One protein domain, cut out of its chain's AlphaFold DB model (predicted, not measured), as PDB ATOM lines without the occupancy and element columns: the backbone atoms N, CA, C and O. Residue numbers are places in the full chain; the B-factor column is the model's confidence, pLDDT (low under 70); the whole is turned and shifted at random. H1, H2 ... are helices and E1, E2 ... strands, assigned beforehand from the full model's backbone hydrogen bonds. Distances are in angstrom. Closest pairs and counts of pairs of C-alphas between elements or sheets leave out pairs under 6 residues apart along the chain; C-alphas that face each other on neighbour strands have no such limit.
ATOM      1  N   LYS A   6      94.607   1.662  52.424       98.00
ATOM      2  CA  LYS A   6      93.587   1.319  53.426       98.00
ATOM      3  C   LYS A   6      93.871   2.121  54.695       98.00
ATOM      4  O   LYS A   6      95.028   2.265  55.073       98.00
ATOM      5  N   LEU A   7      92.827   2.642  55.326       98.31
ATOM      6  CA  LEU A   7      92.920   3.415  56.561       98.31
ATOM      7  C   LEU A   7      92.068   2.727  57.621       98.31
ATOM      8  O   LEU A   7      90.890   2.470  57.371       98.31
ATOM      9  N   PHE A   8      92.675   2.429  58.762       98.31
ATOM     10  CA  PHE A   8      92.025   1.809  59.909       98.31
ATOM     11  C   PHE A   8      92.198   2.702  61.133       98.31
ATOM     12  O   PHE A   8      93.209   3.395  61.256       98.31
ATOM     13  N   GLU A   9      91.218   2.686  62.031       98.12
ATOM     14  CA  GLU A   9      91.242   3.444  63.280       98.12
ATOM     15  C   GLU A   9      90.963   2.500  64.443       98.12
ATOM     16  O   GLU A   9      90.008   1.730  64.409       98.12
ATOM     17  N   PHE A  10      91.808   2.580  65.464       96.94
ATOM     18  CA  PHE A  10      91.760   1.750  66.658       96.94
ATOM     19  C   PHE A  10      91.738   2.644  67.897       96.94
ATOM     20  O   PHE A  10      92.402   3.681  67.933       96.94
ATOM     21  N   GLU A  11      90.996   2.241  68.927       96.19
ATOM     22  CA  GLU A  11      90.826   3.053  70.141       96.19
ATOM     23  C   GLU A  11      92.131   3.242  70.934       96.19
ATOM     24  O   GLU A  11      92.316   4.269  71.584       96.19
ATOM     25  N   ASP A  12      93.042   2.271  70.886       94.88
ATOM     26  CA  ASP A  12      94.246   2.196  71.719       94.88
ATOM     27  C   ASP A  12      95.538   2.615  70.999       94.88
ATOM     28  O   ASP A  12      96.418   3.200  71.631       94.88
ATOM     29  N   ILE A  13      95.659   2.341  69.695       94.88
ATOM     30  CA  ILE A  13      96.843   2.688  68.879       94.88
ATOM     31  C   ILE A  13      96.582   3.790  67.843       94.88
ATOM     32  O   ILE A  13      97.495   4.193  67.121       94.88
ATOM     33  N   GLY A  14      95.350   4.300  67.772       95.69
ATOM     34  CA  GLY A  14      94.966   5.364  66.855       95.69
ATOM     35  C   GLY A  14      94.869   4.895  65.404       95.69
ATOM     36  O   GLY A  14      94.354   3.819  65.106       95.69
ATOM     37  N   GLN A  15      95.319   5.739  64.477       97.69
ATOM     38  CA  GLN A  15      95.157   5.509  63.044       97.69
ATOM     39  C   GLN A  15      96.333   4.727  62.447       97.69
ATOM     40  O   GLN A  15      97.499   5.045  62.693       97.69
ATOM     41  N   VAL A  16      96.014   3.749  61.597       98.50
ATOM     42  CA  VAL A  16      96.978   2.993  60.795       98.50
ATOM     43  C   VAL A  16      96.648   3.153  59.316       98.50
ATOM     44  O   VAL A  16      95.580   2.749  58.851       98.50
ATOM     45  N   LEU A  17      97.585   3.724  58.560       98.56
ATOM     46  CA  LEU A  17      97.517   3.816  57.101       98.56
ATOM     47  C   LEU A  17      98.364   2.703  56.485       98.56
ATOM     48  O   LEU A  17      99.561   2.616  56.735       98.56
ATOM     49  N   VAL A  18      97.754   1.888  55.634       98.38
ATOM     50  CA  VAL A  18      98.418   0.822  54.881       98.38
ATOM     51  C   VAL A  18      98.461   1.217  53.417       98.38
ATOM     52  O   VAL A  18      97.419   1.545  52.851       98.38
ATOM     53  N   MET A  19      99.634   1.184  52.794       97.75
ATOM     54  CA  MET A  19      99.815   1.674  51.431       97.75
ATOM     55  C   MET A  19     100.793   0.813  50.636       97.75
ATOM     56  O   MET A  19     101.864   0.460  51.126       97.75
ATOM     57  N   ALA A  20     100.415   0.494  49.399       96.81
ATOM     58  CA  ALA A  20     101.313  -0.078  48.404       96.81
ATOM     59  C   ALA A  20     102.067   1.060  47.704       96.81
ATOM     60  O   ALA A  20     101.439   1.979  47.170       96.81
ATOM     61  N   VAL A  21     103.400   1.021  47.717       96.19
ATOM     62  CA  VAL A  21     104.252   2.079  47.155       96.19
ATOM     63  C   VAL A  21     105.403   1.502  46.343       96.19
ATOM     64  O   VAL A  21     105.860   0.387  46.586       96.19
ATOM     65  N   ALA A  22     105.904   2.293  45.394       94.19
ATOM     66  CA  ALA A  22     107.208   2.033  44.803       94.19
ATOM     67  C   ALA A  22     108.267   2.319  45.881       94.19
ATOM     68  O   ALA A  22     108.358   3.450  46.360       94.19
ATOM     69  N   GLY A  23     108.991   1.290  46.321       91.88
ATOM     70  CA  GLY A  23     110.132   1.446  47.223       91.88
ATOM     71  C   GLY A  23     111.409   1.795  46.461       91.88
ATOM     72  O   GLY A  23     111.397   1.907  45.237       91.88
ATOM     73  N   ASP A  24     112.515   1.941  47.193       89.56
ATOM     74  CA  ASP A  24     113.807   2.328  46.605       89.56
ATOM     75  C   ASP A  24     114.374   1.239  45.674       89.56
ATOM     76  O   ASP A  24     114.849   1.542  44.583       89.56
ATOM     77  N   ASP A  25     114.292  -0.028  46.101       90.44
ATOM     78  CA  ASP A  25     114.849  -1.177  45.368       90.44
ATOM     79  C   ASP A  25     113.777  -2.125  44.809       90.44
ATOM     80  O   ASP A  25     113.980  -2.760  43.779       90.44
ATOM     81  N   ASN A  26     112.665  -2.292  45.527       96.00
ATOM     82  CA  ASN A  26     111.539  -3.158  45.160       96.00
ATOM     83  C   ASN A  26     110.255  -2.523  45.720       96.00
ATOM     84  O   ASN A  26     110.352  -1.763  46.693       96.00
ATOM     85  N   PRO A  27     109.059  -2.824  45.187       96.75
ATOM     86  CA  PRO A  27     107.827  -2.282  45.732       96.75
ATOM     87  C   PRO A  27     107.592  -2.769  47.168       96.75
ATOM     88  O   PRO A  27     108.027  -3.849  47.589       96.75
ATOM     89  N   GLU A  28     106.935  -1.917  47.945       97.31
ATOM     90  CA  GLU A  28     106.766  -2.092  49.379       97.31
ATOM     91  C   GLU A  28     105.292  -2.013  49.778       97.31
ATOM     92  O   GLU A  28     104.509  -1.234  49.231       97.31
ATOM     93  N   LEU A  29     104.942  -2.783  50.806       97.69
ATOM     94  CA  LEU A  29     103.744  -2.552  51.603       97.69
ATOM     95  C   LEU A  29     104.160  -1.836  52.888       97.69
ATOM     96  O   LEU A  29     104.916  -2.388  53.696       97.69
ATOM     97  N   GLN A  30     103.679  -0.610  53.065       97.94
ATOM     98  CA  GLN A  30     104.002   0.237  54.205       97.94
ATOM     99  C   GLN A  30     102.813   0.361  55.153       97.94
ATOM    100  O   GLN A  30     101.680   0.555  54.716       97.94
ATOM    101  N   PHE A  31     103.089   0.276  56.451       98.31
ATOM    102  CA  PHE A  31     102.158   0.557  57.535       98.31
ATOM    103  C   PHE A  31     102.655   1.792  58.282       98.31
ATOM    104  O   PHE A  31     103.716   1.763  58.908       98.31
ATOM    105  N   HIS A  32     101.892   2.873  58.207       98.12
ATOM    106  CA  HIS A  32     102.161   4.126  58.890       98.12
ATOM    107  C   HIS A  32     101.307   4.208  60.148       98.12
ATOM    108  O   HIS A  32     100.099   3.981  60.091       98.12
ATOM    109  N   PHE A  33     101.929   4.559  61.264       97.06
ATOM    110  CA  PHE A  33     101.270   4.709  62.560       97.06
ATOM    111  C   PHE A  33     102.038   5.720  63.406       97.06
ATOM    112  O   PHE A  33     103.216   5.978  63.154       97.06
ATOM    113  N   GLN A  34     101.391   6.305  64.409       94.56
ATOM    114  CA  GLN A  34     102.026   7.294  65.276       94.56
ATOM    115  C   GLN A  34     102.039   6.816  66.733       94.56
ATOM    116  O   GLN A  34     101.034   6.956  67.429       94.56
ATOM    117  N   PRO A  35     103.166   6.267  67.216       90.19
ATOM    118  CA  PRO A  35     103.333   5.949  68.625       90.19
ATOM    119  C   PRO A  35     103.436   7.210  69.491       90.19
ATOM    120  O   PRO A  35     103.807   8.293  69.028       90.19
ATOM    121  N   ASN A  36     103.121   7.058  70.778       85.88
ATOM    122  CA  ASN A  36     103.181   8.154  71.742       85.88
ATOM    123  C   ASN A  36     104.582   8.782  71.787       85.88
ATOM    124  O   ASN A  36     105.587   8.076  71.847       85.88
ATOM    125  N   ASN A  37     104.634  10.116  71.821       83.31
ATOM    126  CA  ASN A  37     105.868  10.915  71.888       83.31
ATOM    127  C   ASN A  37     106.814  10.766  70.683       83.31
ATOM    128  O   ASN A  37     107.972  11.173  70.757       83.31
ATOM    129  N   LEU A  38     106.321  10.233  69.563       86.12
ATOM    130  CA  LEU A  38     107.052  10.120  68.307       86.12
ATOM    131  C   LEU A  38     106.258  10.748  67.154       86.12
ATOM    132  O   LEU A  38     105.050  10.994  67.238       86.12
ATOM    133  N   GLY A  39     106.966  11.039  66.062       90.06
ATOM    134  CA  GLY A  39     106.330  11.327  64.779       90.06
ATOM    135  C   GLY A  39     105.743  10.062  64.146       90.06
ATOM    136  O   GLY A  39     105.853   8.963  64.693       90.06
ATOM    137  N   VAL A  40     105.143  10.209  62.963       94.94
ATOM    138  CA  VAL A  40     104.658   9.061  62.183       94.94
ATOM    139  C   VAL A  40     105.828   8.128  61.865       94.94
ATOM    140  O   VAL A  40     106.815   8.529  61.247       94.94
ATOM    141  N   CYS A  41     105.695   6.884  62.298       94.94
ATOM    142  CA  CYS A  41     106.623   5.792  62.060       94.94
ATOM    143  C   CYS A  41     106.111   4.917  60.912       94.94
ATOM    144  O   CYS A  41     104.917   4.906  60.609       94.94
ATOM    145  N   ILE A  42     107.026   4.185  60.272       95.94
ATOM    146  CA  ILE A  42     106.721   3.326  59.125       95.94
ATOM    147  C   ILE A  42     107.300   1.936  59.379       95.94
ATOM    148  O   ILE A  42     108.502   1.795  59.607       95.94
ATOM    149  N   VAL A  43     106.459   0.911  59.286       96.00
ATOM    150  CA  VAL A  43     106.889  -0.482  59.114       96.00
ATOM    151  C   VAL A  43     106.739  -0.826  57.640       96.00
ATOM    152  O   VAL A  43     105.650  -0.704  57.082       96.00
ATOM    153  N   LYS A  44     107.832  -1.240  56.997       95.81
ATOM    154  CA  LYS A  44     107.870  -1.523  55.558       95.81
ATOM    155  C   LYS A  44     108.234  -2.974  55.281       95.81
ATOM    156  O   LYS A  44     109.191  -3.498  55.846       95.81
ATOM    157  N   THR A  45     107.479  -3.608  54.390       95.88
ATOM    158  CA  THR A  45     107.794  -4.930  53.837       95.88
ATOM    159  C   THR A  45     108.131  -4.769  52.365       95.88
ATOM    160  O   THR A  45     107.282  -4.323  51.602       95.88
ATOM    161  N   SER A  46     109.354  -5.126  51.971       96.38
ATOM    162  CA  SER A  46     109.815  -5.074  50.580       96.38
ATOM    163  C   SER A  46     109.633  -6.435  49.909       96.38
ATOM    164  O   SER A  46     110.020  -7.460  50.478       96.38
ATOM    165  N   PHE A  47     109.038  -6.455  48.715       95.25
ATOM    166  CA  PHE A  47     108.691  -7.684  48.003       95.25
ATOM    167  C   PHE A  47     109.643  -7.911  46.836       95.25
ATOM    168  O   PHE A  47     109.655  -7.149  45.880       95.25
ATOM    169  N   LYS A  48     110.435  -8.982  46.916       94.62
ATOM    170  CA  LYS A  48     111.337  -9.411  45.841       94.62
ATOM    171  C   LYS A  48     110.645 -10.437  44.947       94.62
ATOM    172  O   LYS A  48     109.826 -11.220  45.421       94.62
ATOM    173  N   GLY A  49     111.031 -10.464  43.681       91.06
ATOM    174  CA  GLY A  49     110.476 -11.344  42.656       91.06
ATOM    175  C   GLY A  49     111.455 -11.511  41.500       91.06
ATOM    176  O   GLY A  49     112.504 -10.865  41.481       91.06
ATOM    177  N   GLU A  50     111.120 -12.395  40.564       93.00
ATOM    178  CA  GLU A  50     111.942 -12.661  39.374       93.00
ATOM    179  C   GLU A  50     111.970 -11.460  38.414       93.00
ATOM    180  O   GLU A  50     112.990 -11.204  37.776       93.00
ATOM    181  N   ASP A  51     110.880 -10.692  38.377       95.69
ATOM    182  CA  ASP A  51     110.714  -9.444  37.638       95.69
ATOM    183  C   ASP A  51     109.809  -8.460  38.408       95.69
ATOM    184  O   ASP A  51     109.309  -8.770  39.493       95.69
ATOM    185  N   GLU A  52     109.642  -7.251  37.869       93.31
ATOM    186  CA  GLU A  52     108.842  -6.183  38.480       93.31
ATOM    187  C   GLU A  52     107.348  -6.544  38.590       93.31
ATOM    188  O   GLU A  52     106.725  -6.263  39.615       93.31
ATOM    189  N   ASP A  53     106.778  -7.222  37.591       95.75
ATOM    190  CA  ASP A  53     105.364  -7.614  37.600       95.75
ATOM    191  C   ASP A  53     105.081  -8.612  38.733       95.75
ATOM    192  O   ASP A  53     104.133  -8.440  39.503       95.75
ATOM    193  N   ALA A  54     105.951  -9.610  38.918       96.44
ATOM    194  CA  ALA A  54     105.854 -10.569  40.014       96.44
ATOM    195  C   ALA A  54     105.990  -9.904  41.396       96.44
ATOM    196  O   ALA A  54     105.354 -10.340  42.362       96.44
ATOM    197  N   GLN A  55     106.806  -8.850  41.506       96.56
ATOM    198  CA  GLN A  55     106.948  -8.076  42.741       96.56
ATOM    199  C   GLN A  55     105.659  -7.315  43.074       96.56
ATOM    200  O   GLN A  55     105.175  -7.394  44.207       96.56
ATOM    201  N   TRP A  56     105.067  -6.629  42.094       96.00
ATOM    202  CA  TRP A  56     103.803  -5.914  42.279       96.00
ATOM    203  C   TRP A  56     102.624  -6.852  42.533       96.00
ATOM    204  O   TRP A  56     101.810  -6.566  43.409       96.00
ATOM    205  N   ASP A  57     102.566  -8.008  41.872       95.81
ATOM    206  CA  ASP A  57     101.560  -9.039  42.145       95.81
ATOM    207  C   ASP A  57     101.624  -9.534  43.597       95.81
ATOM    208  O   ASP A  57     100.595  -9.842  44.210       95.81
ATOM    209  N   ALA A  58     102.828  -9.633  44.167       96.44
ATOM    210  CA  ALA A  58     103.009 -10.011  45.563       96.44
ATOM    211  C   ALA A  58     102.544  -8.902  46.523       96.44
ATOM    212  O   ALA A  58     101.882  -9.207  47.521       96.44
ATOM    213  N   VAL A  59     102.825  -7.634  46.202       96.62
ATOM    214  CA  VAL A  59     102.328  -6.476  46.962       96.62
ATOM    215  C   VAL A  59     100.808  -6.398  46.911       96.62
ATOM    216  O   VAL A  59     100.188  -6.249  47.961       96.62
ATOM    217  N   ASP A  60     100.198  -6.555  45.736       95.69
ATOM    218  CA  ASP A  60      98.744  -6.517  45.558       95.69
ATOM    219  C   ASP A  60      98.061  -7.610  46.391       95.69
ATOM    220  O   ASP A  60      97.133  -7.323  47.150       95.69
ATOM    221  N   LYS A  61      98.568  -8.850  46.339       95.69
ATOM    222  CA  LYS A  61      98.056  -9.960  47.165       95.69
ATOM    223  C   LYS A  61      98.192  -9.665  48.654       95.69
ATOM    224  O   LYS A  61      97.247  -9.869  49.414       95.69
ATOM    225  N   ALA A  62      99.357  -9.178  49.083       96.44
ATOM    226  CA  ALA A  62      99.583  -8.834  50.480       96.44
ATOM    227  C   ALA A  62      98.644  -7.709  50.930       96.44
ATOM    228  O   ALA A  62      98.005  -7.832  51.972       96.44
ATOM    229  N   PHE A  63      98.508  -6.655  50.123       97.31
ATOM    230  CA  PHE A  63      97.621  -5.528  50.373       97.31
ATOM    231  C   PHE A  63      96.168  -5.978  50.486       97.31
ATOM    232  O   PHE A  63      95.491  -5.576  51.430       97.31
ATOM    233  N   GLU A  64      95.679  -6.834  49.585       96.31
ATOM    234  CA  GLU A  64      94.318  -7.379  49.624       96.31
ATOM    235  C   GLU A  64      94.024  -8.109  50.937       96.31
ATOM    236  O   GLU A  64      92.970  -7.869  51.529       96.31
ATOM    237  N   MET A  65      94.986  -8.892  51.435       96.25
ATOM    238  CA  MET A  65      94.886  -9.645  52.691       96.25
ATOM    239  C   MET A  65      94.913  -8.783  53.958       96.25
ATOM    240  O   MET A  65      94.609  -9.299  55.033       96.25
ATOM    241  N   VAL A  66      95.304  -7.506  53.882       97.94
ATOM    242  CA  VAL A  66      95.276  -6.627  55.057       97.94
ATOM    243  C   VAL A  66      93.852  -6.160  55.329       97.94
ATOM    244  O   VAL A  66      93.346  -5.244  54.678       97.94
ATOM    245  N   ASP A  67      93.202  -6.781  56.296       97.88
ATOM    246  CA  ASP A  67      91.999  -6.273  56.941       97.88
ATOM    247  C   ASP A  67      92.348  -5.556  58.258       97.88
ATOM    248  O   ASP A  67      93.519  -5.333  58.575       97.88
ATOM    249  N   GLU A  68      91.317  -5.148  58.994       98.06
ATOM    250  CA  GLU A  68      91.448  -4.436  60.264       98.06
ATOM    251  C   GLU A  68      92.207  -5.267  61.317       98.06
ATOM    252  O   GLU A  68      93.148  -4.766  61.934       98.06
ATOM    253  N   GLU A  69      91.879  -6.556  61.463       98.00
ATOM    254  CA  GLU A  69      92.541  -7.472  62.405       98.00
ATOM    255  C   GLU A  69      94.026  -7.658  62.059       98.00
ATOM    256  O   GLU A  69      94.910  -7.610  62.927       98.00
ATOM    257  N   ARG A  70      94.336  -7.830  60.770       97.75
ATOM    258  CA  ARG A  70      95.713  -7.988  60.308       97.75
ATOM    259  C   ARG A  70      96.508  -6.694  60.439       97.75
ATOM    260  O   ARG A  70      97.673  -6.747  60.822       97.75
ATOM    261  N   ALA A  71      95.907  -5.538  60.164       98.00
ATOM    262  CA  ALA A  71      96.561  -4.248  60.382       98.00
ATOM    263  C   ALA A  71      96.893  -4.032  61.866       98.00
ATOM    264  O   ALA A  71      98.022  -3.659  62.192       98.00
ATOM    265  N   TYR A  72      95.948  -4.340  62.758       98.06
ATOM    266  CA  TYR A  72      96.141  -4.231  64.200       98.06
ATOM    267  C   TYR A  72      97.260  -5.150  64.703       98.06
ATOM    268  O   TYR A  72      98.205  -4.692  65.344       98.06
ATOM    269  N   SER A  73      97.198  -6.443  64.368       97.25
ATOM    270  CA  SER A  73      98.181  -7.437  64.828       97.25
ATOM    271  C   SER A  73      99.602  -7.180  64.318       97.25
ATOM    272  O   SER A  73     100.562  -7.517  65.010       97.25
ATOM    273  N   MET A  74      99.750  -6.552  63.148       96.31
ATOM    274  CA  MET A  74     101.052  -6.148  62.609       96.31
ATOM    275  C   MET A  74     101.647  -4.938  63.338       96.31
ATOM    276  O   MET A  74     102.865  -4.860  63.480       96.31
ATOM    277  N   ILE A  75     100.815  -3.991  63.784       97.12
ATOM    278  CA  ILE A  75     101.292  -2.708  64.319       97.12
ATOM    279  C   ILE A  75     101.337  -2.667  65.837       97.12
ATOM    280  O   ILE A  75     102.259  -2.067  66.385       97.12
ATOM    281  N   LYS A  76     100.410  -3.331  66.531       95.75
ATOM    282  CA  LYS A  76     100.352  -3.317  67.997       95.75
ATOM    283  C   LYS A  76     101.692  -3.677  68.665       95.75
ATOM    284  O   LYS A  76     102.108  -2.924  69.545       95.75
ATOM    285  N   PRO A  77     102.426  -4.728  68.239       94.75
ATOM    286  CA  PRO A  77     103.717  -5.058  68.848       94.75
ATOM    287  C   PRO A  77     104.783  -3.975  68.635       94.75
ATOM    288  O   PRO A  77     105.563  -3.689  69.539       94.75
ATOM    289  N   GLU A  78     104.816  -3.355  67.453       93.69
ATOM    290  CA  GLU A  78     105.777  -2.289  67.144       93.69
ATOM    291  C   GLU A  78     105.431  -0.985  67.867       93.69
ATOM    292  O   GLU A  78     106.330  -0.295  68.348       93.69
ATOM    293  N   PHE A  79     104.139  -0.680  68.003       93.38
ATOM    294  CA  PHE A  79     103.644   0.437  68.800       93.38
ATOM    295  C   PHE A  79     104.080   0.306  70.265       93.38
ATOM    296  O   PHE A  79     104.671   1.238  70.811       93.38
ATOM    297  N   ASP A  80     103.855  -0.863  70.874       91.62
ATOM    298  CA  ASP A  80     104.230  -1.133  72.268       91.62
ATOM    299  C   ASP A  80     105.746  -1.052  72.459       91.62
ATOM    300  O   ASP A  80     106.235  -0.330  73.329       91.62
ATOM    301  N   ARG A  81     106.509  -1.711  71.575       87.94
ATOM    302  CA  ARG A  81     107.976  -1.699  71.614       87.94
ATOM    303  C   ARG A  81     108.540  -0.282  71.546       87.94
ATOM    304  O   ARG A  81     109.502   0.031  72.245       87.94
ATOM    305  N   MET A  82     107.978   0.575  70.694       85.81
ATOM    306  CA  MET A  82     108.404   1.971  70.594       85.81
ATOM    307  C   MET A  82     107.988   2.778  71.831       85.81
ATOM    308  O   MET A  82     108.796   3.556  72.334       85.81
ATOM    309  N   GLY A  83     106.784   2.564  72.366       75.88
ATOM    310  CA  GLY A  83     106.343   3.200  73.609       75.88
ATOM    311  C   GLY A  83     107.291   2.933  74.783       75.88
ATOM    312  O   GLY A  83     107.713   3.874  75.461       75.88
ATOM    313  N   ASP A  84     107.695   1.675  74.966       72.25
ATOM    314  CA  ASP A  84     108.566   1.253  76.068       72.25
ATOM    315  C   ASP A  84     109.981   1.847  75.964       72.25
ATOM    316  O   ASP A  84     110.537   2.333  76.954       72.25
ATOM    317  N   ILE A  85     110.564   1.860  74.757       68.12
ATOM    318  CA  ILE A  85     111.915   2.395  74.523       68.12
ATOM    319  C   ILE A  85     111.990   3.878  74.904       68.12
ATOM    320  O   ILE A  85     112.951   4.301  75.548       68.12
ATOM    321  N   PHE A  86     110.991   4.680  74.532       59.56
ATOM    322  CA  PHE A  86     111.055   6.131  74.720       59.56
ATOM    323  C   PHE A  86     110.530   6.610  76.079       59.56
ATOM    324  O   PHE A  86     110.948   7.675  76.530       59.56
ATOM    325  N   GLN A  87     109.717   5.821  76.793       60.69
ATOM    326  CA  GLN A  87     109.462   6.070  78.220       60.69
ATOM    327  C   GLN A  87     110.719   5.852  79.076       60.69
ATOM    328  O   GLN A  87     110.948   6.600  80.026       60.69
ATOM    329  N   GLY A  88     111.565   4.877  78.720       57.12
ATOM    330  CA  GLY A  88     112.831   4.616  79.415       57.12
ATOM    331  C   GLY A  88     113.923   5.671  79.187       57.12
ATOM    332  O   GLY A  88     114.837   5.773  79.998       57.12
ATOM    333  N   LEU A  89     113.834   6.468  78.114       54.38
ATOM    334  CA  LEU A  89     114.802   7.527  77.776       54.38
ATOM    335  C   LEU A  89     114.441   8.908  78.352       54.38
ATOM    336  O   LEU A  89     115.229   9.842  78.226       54.38
ATOM    337  N   ALA A  90     113.253   9.048  78.946       55.00
ATOM    338  CA  ALA A  90     112.774  10.283  79.567       55.00
ATOM    339  C   ALA A  90     113.038  10.356  81.091       55.00
ATOM    340  O   ALA A  90     112.544  11.278  81.743       55.00
TER     341      ALA A  90
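What this domain is: This is residues 6 to 90 of the 91 residues of an uncharacterized protein of Pseudomonas mendocina (UniProt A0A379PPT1). A twisted sheet, E1 E2 E3 E4, has two helices over one face, H1 along the strands and H2 crossing them, and its other face bare. The 85 printed residues, mixed in class, hold four strands, a meander of antiparallel neighbours, then two helices. The whole is only just compact, close to loose: radius of gyration of the C-alphas 14.2 A, spans 46 by 25 by 16 A.

How they stand to each other: E2, residues 14 to 21, neighbours E1, residues 6 to 10 (N 8 and O 16, 2.9 A), and E3, residues 28 to 33 (N 19 and O 30, 2.9 A). E3 neighbours E4, residues 41 to 46 (N 31 and O 43, 2.8 A). H1, residues 52 to 65, touches E3, closest at the C-alphas of Leu 29 and Val 59, 6.2 A. H2, residues 68 to 88, on the same face, touches E1, closest at the C-alphas of Phe 8 and Glu 68, 6.3 A. Every O i to N i+4 pair is within hydrogen-bond range in H1, 15 of 17 in H2.

Where its parts are: H2 measures 30.1 A, E2 22.0 A and H1 20.2 A. E1 begins at (93.587, 1.319, 53.426); H2 ends at (112.831, 4.616, 79.415).

The domain as a whole: The printed part has no cut. Residues 85 to 90 are under pLDDT 70.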